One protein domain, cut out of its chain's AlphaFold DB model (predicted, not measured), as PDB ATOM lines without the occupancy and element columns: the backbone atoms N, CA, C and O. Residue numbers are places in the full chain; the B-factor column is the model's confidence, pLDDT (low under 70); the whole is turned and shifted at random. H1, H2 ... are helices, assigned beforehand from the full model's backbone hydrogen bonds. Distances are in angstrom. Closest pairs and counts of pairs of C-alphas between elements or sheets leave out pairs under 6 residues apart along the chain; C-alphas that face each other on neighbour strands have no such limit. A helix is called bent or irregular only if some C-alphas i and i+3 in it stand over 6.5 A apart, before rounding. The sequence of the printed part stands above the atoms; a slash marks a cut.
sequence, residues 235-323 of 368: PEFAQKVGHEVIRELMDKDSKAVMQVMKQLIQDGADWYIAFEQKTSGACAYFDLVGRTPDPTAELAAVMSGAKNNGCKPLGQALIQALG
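What this domain is: This is residues 235 to 323 of the 368 residues of an uncharacterized protein of Pseudomonas sp. Leaf58 (UniProt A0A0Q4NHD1). Five short helices join in a closed ring of contacts, from H1 to H2, H6, H5, H3 and back to H1, with H3 and H6 near each other across it; the small H4 packs on H3 outside the ring. Two helical hairpins, H1 with H2 and H5 with H6, make most of that ring. The printed part has 89 residues with six named helices, H1 to H6 in chain order, and no named strand: all helix. It is compact, with a radius of gyration of the C-alphas of 11.7 A and spans of 32 by 32 by 23 A.

How they stand to each other: Start with H1, residues 235 to 249, which forms a hairpin with H2, residues 255 to 266: they touch, closest at the C-alphas of Ala 238 and Leu 264, 5.4 A apart, and run opposite ways at 38 degrees, only just a steep tilt. With residues 242 to 247 alone, H1 also touches the hub H3, residues 271 to 280, closest at C-alphas 243 and 274, 4.6 A. Next, H4, residues 282 to 288, touches H3, closest at C-alphas 285 and 277, 5.7 A, at a steep tilt of 45 degrees. H5, residues 295 to 308, touches H3 with residues 298 to 302 alone, closest at C-alphas 298 and 272, 6.2 A, and is apart from H4. Last, H6, residues 312 to 321, forms a hairpin with H5, closest at C-alphas 312 and 306, 5.2 A, and touches H2, closest at C-alphas 321 and 262, 4.9 A, at a steep tilt of 54 degrees. In H2, H3 and H6 every O i to N i+4 pair is within hydrogen-bond range; H1 has 8 of 11, H5 8 of 10, and H4 1 of 3, beside 4 of 4 O i to N i+3 pairs.

Where its parts are: Find C-alpha 235 at (262.962, 345.565, 376.938), where H1 begins; it runs 18.4 A and is irregular, with C-alphas 240 and 243 8.0 A apart. H2 covers 16.7 A, H3 14.0 A and H4 10.3 A. Look for C-alpha 295 at (246.996, 355.250, 378.367), from which H5 runs 20.1 A. H6 covers 14.3 A and ends at C-alpha 321, (257.389, 353.902, 386.804).

The domain as a whole: The C-alphas of Lys 255 and Gly 290 are the two farthest apart, at 33.3 A. The printed part has no cut and no long link. Its mean pLDDT is 72.6, and 30 residues are under 70, among them residues 235 to 242 and 280 to 291.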
ATOM      1  N   PRO A 235     264.197 344.997 377.477       54.53
ATOM      2  CA  PRO A 235     262.962 345.565 376.938       54.53
ATOM      3  C   PRO A 235     262.164 344.573 376.087       54.53
ATOM      4  O   PRO A 235     260.948 344.473 376.212       54.53
ATOM      5  N   GLU A 236     262.851 343.742 375.297       50.25
ATOM      6  CA  GLU A 236     262.199 342.690 374.514       50.25
ATOM      7  C   GLU A 236     261.488 341.639 375.365       50.25
ATOM      8  O   GLU A 236     260.510 341.070 374.899       50.25
ATOM      9  N   PHE A 237     261.971 341.353 376.576       53.44
ATOM     10  CA  PHE A 237     261.302 340.458 377.516       53.44
ATOM     11  C   PHE A 237     260.081 341.161 378.106       53.44
ATOM     12  O   PHE A 237     258.974 340.641 378.024       53.44
ATOM     13  N   ALA A 238     260.243 342.376 378.627       61.06
ATOM     14  CA  ALA A 238     259.141 343.110 379.241       61.06
ATOM     15  C   ALA A 238     257.967 343.339 378.274       61.06
ATOM     16  O   ALA A 238     256.825 343.079 378.638       61.06
ATOM     17  N   GLN A 239     258.236 343.699 377.018       60.50
ATOM     18  CA  GLN A 239     257.205 343.874 375.983       60.50
ATOM     19  C   GLN A 239     256.452 342.585 375.634       60.50
ATOM     20  O   GLN A 239     255.326 342.619 375.147       60.50
ATOM     21  N   LYS A 240     257.099 341.438 375.830       53.38
ATOM     22  CA  LYS A 240     256.622 340.128 375.388       53.38
ATOM     23  C   LYS A 240     255.872 339.365 376.469       53.38
ATOM     24  O   LYS A 240     254.961 338.617 376.116       53.38
ATOM     25  N   VAL A 241     256.300 339.511 377.724       53.72
ATOM     26  CA  VAL A 241     255.793 338.759 378.890       53.72
ATOM     27  C   VAL A 241     255.772 339.527 380.206       53.72
ATOM     28  O   VAL A 241     255.587 338.967 381.290       53.72
ATOM     29  N   GLY A 242     256.069 340.821 380.172       56.22
ATOM     30  CA  GLY A 242     256.140 341.597 381.400       56.22
ATOM     31  C   GLY A 242     254.789 341.666 382.111       56.22
ATOM     32  O   GLY A 242     254.755 341.733 383.338       56.22
ATOM     33  N   HIS A 243     253.676 341.595 381.376       72.00
ATOM     34  CA  HIS A 243     252.336 341.687 381.948       72.00
ATOM     35  C   HIS A 243     251.948 340.465 382.780       72.00
ATOM     36  O   HIS A 243     251.320 340.616 383.825       72.00
ATOM     37  N   GLU A 244     252.369 339.259 382.413       62.72
ATOM     38  CA  GLU A 244     252.067 338.063 383.202       62.72
ATOM     39  C   GLU A 244     252.924 337.982 384.457       62.72
ATOM     40  O   GLU A 244     252.449 337.535 385.503       62.72
ATOM     41  N   VAL A 245     254.154 338.494 384.385       61.66
ATOM     42  CA  VAL A 245     254.997 338.682 385.566       61.66
ATOM     43  C   VAL A 245     254.365 339.697 386.511       61.66
ATOM     44  O   VAL A 245     254.225 339.420 387.700       61.66
ATOM     45  N   ILE A 246     253.919 340.843 385.993       73.75
ATOM     46  CA  ILE A 246     253.227 341.856 386.792       73.75
ATOM     47  C   ILE A 246     251.963 341.265 387.442       73.75
ATOM     48  O   ILE A 246     251.771 341.460 388.639       73.75
ATOM     49  N   ARG A 247     251.149 340.488 386.709       76.75
ATOM     50  CA  ARG A 247     249.934 339.825 387.227       76.75
ATOM     51  C   ARG A 247     250.211 338.942 388.446       76.75
ATOM     52  O   ARG A 247     249.481 339.016 389.431       76.75
ATOM     53  N   GLU A 248     251.251 338.112 388.387       68.12
ATOM     54  CA  GLU A 248     251.632 337.201 389.480       68.12
ATOM     55  C   GLU A 248     252.218 337.934 390.698       68.12
ATOM     56  O   GLU A 248     252.211 337.421 391.820       68.12
ATOM     57  N   LEU A 249     252.733 339.147 390.495       69.81
ATOM     58  CA  LEU A 249     253.309 339.972 391.553       69.81
ATOM     59  C   LEU A 249     252.274 340.841 392.284       69.81
ATOM     60  O   LEU A 249     252.575 341.318 393.376       69.81
ATOM     61  N   MET A 250     251.057 341.006 391.751       78.94
ATOM     62  CA  MET A 250     250.037 341.893 392.339       78.94
ATOM     63  C   MET A 250     249.576 341.486 393.745       78.94
ATOM     64  O   MET A 250     249.157 342.354 394.507       78.94
ATOM     65  N   ASP A 251     249.679 340.201 394.101       70.38
ATOM     66  CA  ASP A 251     249.312 339.693 395.434       70.38
ATOM     67  C   ASP A 251     250.456 339.799 396.455       70.38
ATOM     68  O   ASP A 251     250.284 339.460 397.626       70.38
ATOM     69  N   LYS A 252     251.650 340.214 396.021       70.75
ATOM     70  CA  LYS A 252     252.851 340.233 396.857       70.75
ATOM     71  C   LYS A 252     253.197 341.663 397.238       70.75
ATOM     72  O   LYS A 252     253.664 342.447 396.417       70.75
ATOM     73  N   ASP A 253     253.037 341.976 398.515       71.81
ATOM     74  CA  ASP A 253     253.356 343.294 399.051       71.81
ATOM     75  C   ASP A 253     254.776 343.310 399.638       71.81
ATOM     76  O   ASP A 253     255.022 342.868 400.760       71.81
ATOM     77  N   SER A 254     255.754 343.749 398.838       72.25
ATOM     78  CA  SER A 254     257.110 344.010 399.327       72.25
ATOM     79  C   SER A 254     257.836 345.059 398.487       72.25
ATOM     80  O   SER A 254     257.590 345.221 397.289       72.25
ATOM     81  N   LYS A 255     258.812 345.737 399.103       71.81
ATOM     82  CA  LYS A 255     259.648 346.744 398.430       71.81
ATOM     83  C   LYS A 255     260.387 346.187 397.210       71.81
ATOM     84  O   LYS A 255     260.475 346.871 396.195       71.81
ATOM     85  N   ALA A 256     260.868 344.948 397.295       66.00
ATOM     86  CA  ALA A 256     261.534 344.270 396.186       66.00
ATOM     87  C   ALA A 256     260.566 344.012 395.019       66.00
ATOM     88  O   ALA A 256     260.894 344.281 393.867       66.00
ATOM     89  N   VAL A 257     259.342 343.570 395.319       67.81
ATOM     90  CA  VAL A 257     258.301 343.333 394.308       67.81
ATOM     91  C   VAL A 257     257.911 344.628 393.590       67.81
ATOM     92  O   VAL A 257     257.831 344.645 392.363       67.81
ATOM     93  N   MET A 258     257.756 345.736 394.320       78.62
ATOM     94  CA  MET A 258     257.483 347.044 393.712       78.62
ATOM     95  C   MET A 258     258.595 347.500 392.762       78.62
ATOM     96  O   MET A 258     258.303 347.994 391.675       78.62
ATOM     97  N   GLN A 259     259.865 347.313 393.139       69.94
ATOM     98  CA  GLN A 259     261.007 347.674 392.289       69.94
ATOM     99  C   GLN A 259     261.040 346.865 390.990       69.94
ATOM    100  O   GLN A 259     261.308 347.418 389.925       69.94
ATOM    101  N   VAL A 260     260.717 345.577 391.069       70.12
ATOM    102  CA  VAL A 260     260.625 344.695 389.904       70.12
ATOM    103  C   VAL A 260     259.491 345.120 388.972       70.12
ATOM    104  O   VAL A 260     259.718 345.297 387.778       70.12
ATOM    105  N   MET A 261     258.282 345.316 389.506       77.19
ATOM    106  CA  MET A 261     257.139 345.753 388.697       77.19
ATOM    107  C   MET A 261     257.413 347.103 388.038       77.19
ATOM    108  O   MET A 261     257.130 347.271 386.856       77.19
ATOM    109  N   LYS A 262     258.033 348.039 388.767       84.38
ATOM    110  CA  LYS A 262     258.467 349.324 388.216       84.38
ATOM    111  C   LYS A 262     259.379 349.132 387.001       84.38
ATOM    112  O   LYS A 262     259.123 349.736 385.964       84.38
ATOM    113  N   GLN A 263     260.424 348.311 387.129       73.38
ATOM    114  CA  GLN A 263     261.378 348.083 386.044       73.38
ATOM    115  C   GLN A 263     260.698 347.462 384.818       73.38
ATOM    116  O   GLN A 263     260.905 347.933 383.707       73.38
ATOM    117  N   LEU A 264     259.823 346.470 385.016       70.62
ATOM    118  CA  LEU A 264     259.070 345.845 383.924       70.62
ATOM    119  C   LEU A 264     258.181 346.851 383.187       70.62
ATOM    120  O   LEU A 264     258.145 346.850 381.960       70.62
ATOM    121  N   ILE A 265     257.494 347.734 383.917       86.00
ATOM    122  CA  ILE A 265     256.676 348.796 383.319       86.00
ATOM    123  C   ILE A 265     257.551 349.744 382.489       86.00
ATOM    124  O   ILE A 265     257.194 350.073 381.360       86.00
ATOM    125  N   GLN A 266     258.709 350.155 383.016       82.81
ATOM    126  CA  GLN A 266     259.647 351.033 382.305       82.81
ATOM    127  C   GLN A 266     260.240 350.376 381.052       82.81
ATOM    128  O   GLN A 266     260.446 351.050 380.046       82.81
ATOM    129  N   ASP A 267     260.447 349.061 381.096       73.81
ATOM    130  CA  ASP A 267     260.956 348.263 379.982       73.81
ATOM    131  C   ASP A 267     259.870 347.936 378.928       73.81
ATOM    132  O   ASP A 267     260.176 347.359 377.883       73.81
ATOM    133  N   GLY A 268     258.614 348.345 379.155       74.81
ATOM    134  CA  GLY A 268     257.525 348.270 378.175       74.81
ATOM    135  C   GLY A 268     256.492 347.167 378.415       74.81
ATOM    136  O   GLY A 268     255.795 346.785 377.478       74.81
ATOM    137  N   ALA A 269     256.386 346.641 379.636       78.00
ATOM    138  CA  ALA A 269     255.344 345.681 379.994       78.00
ATOM    139  C   ALA A 269     253.932 346.288 379.961       78.00
ATOM    140  O   ALA A 269     253.708 347.394 380.463       78.00
ATOM    141  N   ASP A 270     252.959 345.526 379.449       84.62
ATOM    142  CA  ASP A 270     251.554 345.947 379.389       84.62
ATOM    143  C   ASP A 270     250.847 345.771 380.747       84.62
ATOM    144  O   ASP A 270     250.212 344.762 381.068       84.62
ATOM    145  N   TRP A 271     250.978 346.788 381.591       87.75
ATOM    146  CA  TRP A 271     250.400 346.814 382.931       87.75
ATOM    147  C   TRP A 271     248.866 346.805 382.949       87.75
ATOM    148  O   TRP A 271     248.287 346.349 383.939       87.75
ATOM    149  N   TYR A 272     248.197 347.267 381.887       88.31
ATOM    150  CA  TYR A 272     246.736 347.258 381.814       88.31
ATOM    151  C   TYR A 272     246.206 345.844 381.572       88.31
ATOM    152  O   TYR A 272     245.309 345.389 382.281       88.31
ATOM    153  N   ILE A 273     246.829 345.099 380.655       80.06
ATOM    154  CA  ILE A 273     246.509 343.683 380.445       80.06
ATOM    155  C   ILE A 273     246.720 342.878 381.732       80.06
ATOM    156  O   ILE A 273     245.876 342.053 382.090       80.06
ATOM    157  N   ALA A 274     247.826 343.124 382.439       80.25
ATOM    158  CA  ALA A 274     248.118 342.455 383.703       80.25
ATOM    159  C   ALA A 274     247.000 342.669 384.736       80.25
ATOM    160  O   ALA A 274     246.599 341.735 385.435       80.25
ATOM    161  N   PHE A 275     246.499 343.905 384.818       86.06
ATOM    162  CA  PHE A 275     245.431 344.301 385.726       86.06
ATOM    163  C   PHE A 275     244.104 343.632 385.364       86.06
ATOM    164  O   PHE A 275     243.519 342.954 386.207       86.06
ATOM    165  N   GLU A 276     243.670 343.736 384.109       80.06
ATOM    166  CA  GLU A 276     242.405 343.148 383.656       80.06
ATOM    167  C   GLU A 276     242.398 341.622 383.778       80.06
ATOM    168  O   GLU A 276     241.422 341.030 384.238       80.06
ATOM    169  N   GLN A 277     243.516 340.960 383.464       69.81
ATOM    170  CA  GLN A 277     243.660 339.523 383.702       69.81
ATOM    171  C   GLN A 277     243.459 339.155 385.173       69.81
ATOM    172  O   GLN A 277     242.898 338.099 385.478       69.81
ATOM    173  N   LYS A 278     243.945 339.996 386.091       73.25
ATOM    174  CA  LYS A 278     243.862 339.747 387.528       73.25
ATOM    175  C   LYS A 278     242.451 339.961 388.063       73.25
ATOM    176  O   LYS A 278     241.984 339.157 388.865       73.25
ATOM    177  N   THR A 279     241.791 341.034 387.641       72.31
ATOM    178  CA  THR A 279     240.497 341.449 388.198       72.31
ATOM    179  C   THR A 279     239.309 340.800 387.507       72.31
ATOM    180  O   THR A 279     238.304 340.523 388.155       72.31
ATOM    181  N   SER A 280     239.433 340.546 386.207       65.00
ATOM    182  CA  SER A 280     238.350 340.087 385.331       65.00
ATOM    183  C   SER A 280     238.558 338.631 384.878       65.00
ATOM    184  O   SER A 280     237.629 337.980 384.400       65.00
ATOM    185  N   GLY A 281     239.761 338.082 385.083       53.69
ATOM    186  CA  GLY A 281     240.121 336.697 384.780       53.69
ATOM    187  C   GLY A 281     240.684 336.496 383.369       53.69
ATOM    188  O   GLY A 281     240.698 337.394 382.529       53.69
ATOM    189  N   ALA A 282     241.144 335.274 383.085       43.97
ATOM    190  CA  ALA A 282     241.839 334.941 381.836       43.97
ATOM    191  C   ALA A 282     240.986 335.118 380.563       43.97
ATOM    192  O   ALA A 282     241.545 335.269 379.483       43.97
ATOM    193  N   CYS A 283     239.652 335.124 380.668       39.91
ATOM    194  CA  CYS A 283     238.765 335.358 379.525       39.91
ATOM    195  C   CYS A 283     238.878 336.793 378.987       39.91
ATOM    196  O   CYS A 283     238.930 336.971 377.775       39.91
ATOM    197  N   ALA A 284     239.008 337.789 379.873       42.28
ATOM    198  CA  ALA A 284     239.123 339.198 379.489       42.28
ATOM    199  C   ALA A 284     240.412 339.488 378.701       42.28
ATOM    200  O   ALA A 284     240.440 340.369 377.851       42.28
ATOM    201  N   TYR A 285     241.476 338.708 378.920       49.94
ATOM    202  CA  TYR A 285     242.718 338.834 378.157       49.94
ATOM    203  C   TYR A 285     242.525 338.665 376.655       49.94
ATOM    204  O   TYR A 285     243.108 339.414 375.880       49.94
ATOM    205  N   PHE A 286     241.730 337.679 376.241       44.38
ATOM    206  CA  PHE A 286     241.554 337.375 374.824       44.38
ATOM    207  C   PHE A 286     240.875 338.529 374.084       44.38
ATOM    208  O   PHE A 286     241.257 338.827 372.953       44.38
ATOM    209  N   ASP A 287     239.966 339.235 374.758       45.53
ATOM    210  CA  ASP A 287     239.307 340.437 374.235       45.53
ATOM    211  C   ASP A 287     240.270 341.635 374.145       45.53
ATOM    212  O   ASP A 287     240.089 342.542 373.333       45.53
ATOM    213  N   LEU A 288     241.345 341.614 374.936       48.16
ATOM    214  CA  LEU A 288     242.356 342.666 375.003       48.16
ATOM    215  C   LEU A 288     243.487 342.501 373.972       48.16
ATOM    216  O   LEU A 288     244.197 343.470 373.712       48.16
ATOM    217  N   VAL A 289     243.642 341.335 373.327       51.97
ATOM    218  CA  VAL A 289     244.720 341.066 372.340       51.97
ATOM    219  C   VAL A 289     244.637 341.974 371.098       51.97
ATOM    220  O   VAL A 289     245.645 342.206 370.435       51.97
ATOM    221  N   GLY A 290     243.457 342.519 370.786       56.25
ATOM    222  CA  GLY A 290     243.230 343.446 369.667       56.25
ATOM    223  C   GLY A 290     242.927 344.888 370.081       56.25
ATOM    224  O   GLY A 290     242.447 345.664 369.252       56.25
ATOM    225  N   ARG A 291     243.134 345.247 371.355       69.44
ATOM    226  CA  ARG A 291     242.764 346.567 371.885       69.44
ATOM    227  C   ARG A 291     243.621 347.681 371.279       69.44
ATOM    228  O   ARG A 291     244.804 347.495 371.005       69.44
ATOM    229  N   THR A 292     243.039 348.870 371.137       79.25
ATOM    230  CA  THR A 292     243.814 350.095 370.887       79.25
ATOM    231  C   THR A 292     244.172 350.715 372.236       79.25
ATOM    232  O   THR A 292     243.248 350.970 373.008       79.25
ATOM    233  N   PRO A 293     245.462 350.930 372.553       79.69
ATOM    234  CA  PRO A 293     245.837 351.520 373.829       79.69
ATOM    235  C   PRO A 293     245.342 352.964 373.985       79.69
ATOM    236  O   PRO A 293     245.597 353.807 373.125       79.69
ATOM    237  N   ASP A 294     244.688 353.242 375.109       85.44
ATOM    238  CA  ASP A 294     244.369 354.570 375.627       85.44
ATOM    239  C   ASP A 294     244.998 354.704 377.027       85.44
ATOM    240  O   ASP A 294     244.371 354.367 378.037       85.44
ATOM    241  N   PRO A 295     246.247 355.201 377.114       81.25
ATOM    242  CA  PRO A 295     246.996 355.250 378.367       81.25
ATOM    243  C   PRO A 295     246.279 356.004 379.489       81.25
ATOM    244  O   PRO A 295     246.435 355.658 380.659       81.25
ATOM    245  N   THR A 296     245.490 357.027 379.151       82.62
ATOM    246  CA  THR A 296     244.795 357.858 380.138       82.62
ATOM    247  C   THR A 296     243.577 357.125 380.686       82.62
ATOM    248  O   THR A 296     243.407 357.048 381.905       82.62
ATOM    249  N   ALA A 297     242.752 356.531 379.819       84.75
ATOM    250  CA  ALA A 297     241.604 355.737 380.256       84.75
ATOM    251  C   ALA A 297     242.038 354.479 381.029       84.75
ATOM    252  O   ALA A 297     241.462 354.161 382.072       84.75
ATOM    253  N   GLU A 298     243.097 353.809 380.574       88.31
ATOM    254  CA  GLU A 298     243.676 352.638 381.237       88.31
ATOM    255  C   GLU A 298     244.215 352.984 382.621       88.31
ATOM    256  O   GLU A 298     243.918 352.294 383.598       88.31
ATOM    257  N   LEU A 299     244.959 354.087 382.741       89.25
ATOM    258  CA  LEU A 299     245.499 354.522 384.025       89.25
ATOM    259  C   LEU A 299     244.368 354.880 384.996       89.25
ATOM    260  O   LEU A 299     244.423 354.505 386.167       89.25
ATOM    261  N   ALA A 300     243.302 355.534 384.519       86.38
ATOM    262  CA  ALA A 300     242.114 355.804 385.329       86.38
ATOM    263  C   ALA A 300     241.426 354.513 385.807       86.38
ATOM    264  O   ALA A 300     241.039 354.417 386.978       86.38
ATOM    265  N   ALA A 301     241.290 353.517 384.926       85.25
ATOM    266  CA  ALA A 301     240.682 352.228 385.244       85.25
ATOM    267  C   ALA A 301     241.494 351.470 386.302       85.25
ATOM    268  O   ALA A 301     240.936 351.051 387.322       85.25
ATOM    269  N   VAL A 302     242.817 351.387 386.128       87.69
ATOM    270  CA  VAL A 302     243.711 350.723 387.086       87.69
ATOM    271  C   VAL A 302     243.700 351.432 388.435       87.69
ATOM    272  O   VAL A 302     243.543 350.783 389.465       87.69
ATOM    273  N   MET A 303     243.790 352.763 388.465       85.12
ATOM    274  CA  MET A 303     243.764 353.533 389.717       85.12
ATOM    275  C   MET A 303     242.398 353.468 390.421       85.12
ATOM    276  O   MET A 303     242.305 353.624 391.636       85.12
ATOM    277  N   SER A 304     241.312 353.210 389.696       82.94
ATOM    278  CA  SER A 304     240.006 352.961 390.311       82.94
ATOM    279  C   SER A 304     239.920 351.539 390.876       82.94
ATOM    280  O   SER A 304     239.568 351.329 392.041       82.94
ATOM    281  N   GLY A 305     240.276 350.539 390.070       78.50
ATOM    282  CA  GLY A 305     240.074 349.142 390.429       78.50
ATOM    283  C   GLY A 305     241.157 348.555 391.337       78.50
ATOM    284  O   GLY A 305     240.846 347.672 392.132       78.50
ATOM    285  N   ALA A 306     242.384 349.082 391.347       74.94
ATOM    286  CA  ALA A 306     243.436 348.660 392.278       74.94
ATOM    287  C   ALA A 306     243.050 348.880 393.748       74.94
ATOM    288  O   ALA A 306     243.425 348.096 394.621       74.94
ATOM    289  N   LYS A 307     242.243 349.909 394.025       70.25
ATOM    290  CA  LYS A 307     241.674 350.153 395.351       70.25
ATOM    291  C   LYS A 307     240.626 349.102 395.727       70.25
ATOM    292  O   LYS A 307     240.638 348.620 396.856       70.25
ATOM    293  N   ASN A 308     239.736 348.769 394.794       70.88
ATOM    294  CA  ASN A 308     238.580 347.908 395.050       70.88
ATOM    295  C   ASN A 308     238.941 346.414 395.049       70.88
ATOM    296  O   ASN A 308     238.347 345.646 395.797       70.88
ATOM    297  N   ASN A 309     239.946 346.023 394.262       66.25
ATOM    298  CA  ASN A 309     240.316 344.627 394.016       66.25
ATOM    299  C   ASN A 309     241.639 344.221 394.691       66.25
ATOM    300  O   ASN A 309     242.234 343.211 394.332       66.25
ATOM    301  N   GLY A 310     242.151 345.026 395.629       67.19
ATOM    302  CA  GLY A 310     243.364 344.698 396.388       67.19
ATOM    303  C   GLY A 310     244.684 344.804 395.613       67.19
ATOM    304  O   GLY A 310     245.733 344.517 396.176       67.19
ATOM    305  N   CYS A 311     244.682 345.289 394.368       76.94
ATOM    306  CA  CYS A 311     245.886 345.414 393.530       76.94
ATOM    307  C   CYS A 311     246.700 346.693 393.826       76.94
ATOM    308  O   CYS A 311     247.276 347.305 392.924       76.94
ATOM    309  N   LYS A 312     246.753 347.130 395.092       81.06
ATOM    310  CA  LYS A 312     247.485 348.339 395.518       81.06
ATOM    311  C   LYS A 312     248.970 348.351 395.111       81.06
ATOM    312  O   LYS A 312     249.424 349.425 394.704       81.06
ATOM    313  N   PRO A 313     249.715 347.221 395.148       83.38
ATOM    314  CA  PRO A 313     251.119 347.200 394.732       83.38
ATOM    315  C   PRO A 313     251.335 347.647 393.279       83.38
ATOM    316  O   PRO A 313     252.308 348.341 392.989       83.38
ATOM    317  N   LEU A 314     250.402 347.324 392.372       87.81
ATOM    318  CA  LEU A 314     250.468 347.761 390.976       87.81
ATOM    319  C   LEU A 314     250.325 349.281 390.850       87.81
ATOM    320  O   LEU A 314     251.122 349.917 390.168       87.81
ATOM    321  N   GLY A 315     249.330 349.869 391.522       87.50
ATOM    322  CA  GLY A 315     249.108 351.318 391.485       87.50
ATOM    323  C   GLY A 315     250.325 352.096 391.994       87.50
ATOM    324  O   GLY A 315     250.751 353.070 391.378       87.50
ATOM    325  N   GLN A 316     250.959 351.616 393.069       85.62
ATOM    326  CA  GLN A 316     252.205 352.201 393.575       85.62
ATOM    327  C   GLN A 316     253.377 352.041 392.600       85.62
ATOM    328  O   GLN A 316     254.145 352.985 392.418       85.62
ATOM    329  N   ALA A 317     253.510 350.884 391.945       87.56
ATOM    330  CA  ALA A 317     254.531 350.678 390.920       87.56
ATOM    331  C   ALA A 317     254.330 351.613 389.716       87.56
ATOM    332  O   ALA A 317     255.305 352.187 389.234       87.56
ATOM    333  N   LEU A 318     253.084 351.846 389.283       89.44
ATOM    334  CA  LEU A 318     252.756 352.786 388.205       89.44
ATOM    335  C   LEU A 318     253.160 354.219 388.548       89.44
ATOM    336  O   LEU A 318     253.765 354.884 387.716       89.44
ATOM    337  N   ILE A 319     252.902 354.674 389.778       88.38
ATOM    338  CA  ILE A 319     253.318 356.006 390.254       88.38
ATOM    339  C   ILE A 319     254.842 356.176 390.200       88.38
ATOM    340  O   ILE A 319     255.338 357.268 389.937       88.38
ATOM    341  N   GLN A 320     255.596 355.106 390.460       86.31
ATOM    342  CA  GLN A 320     257.059 355.145 390.430       86.31
ATOM    343  C   GLN A 320     257.644 354.966 389.023       86.31
ATOM    344  O   GLN A 320     258.781 355.384 388.787       86.31
ATOM    345  N   ALA A 321     256.924 354.279 388.135       86.19
ATOM    346  CA  ALA A 321     257.389 353.902 386.804       86.19
ATOM    347  C   ALA A 321     257.026 354.942 385.746       86.19
ATOM    348  O   ALA A 321     257.879 355.321 384.942       86.19
ATOM    349  N   LEU A 322     255.772 355.394 385.760       82.56
ATOM    350  CA  LEU A 322     255.259 356.411 384.860       82.56
ATOM    351  C   LEU A 322     255.702 357.782 385.378       82.56
ATOM    352  O   LEU A 322     255.635 358.066 386.572       82.56
ATOM    353  N   GLY A 323     256.182 358.641 384.478       81.31
ATOM    354  CA  GLY A 323     256.501 360.024 384.829       81.31
ATOM    355  C   GLY A 323     255.269 360.788 385.333       81.31
ATOM    356  O   GLY A 323     254.150 360.289 385.314       81.31
TER     357      GLY A 323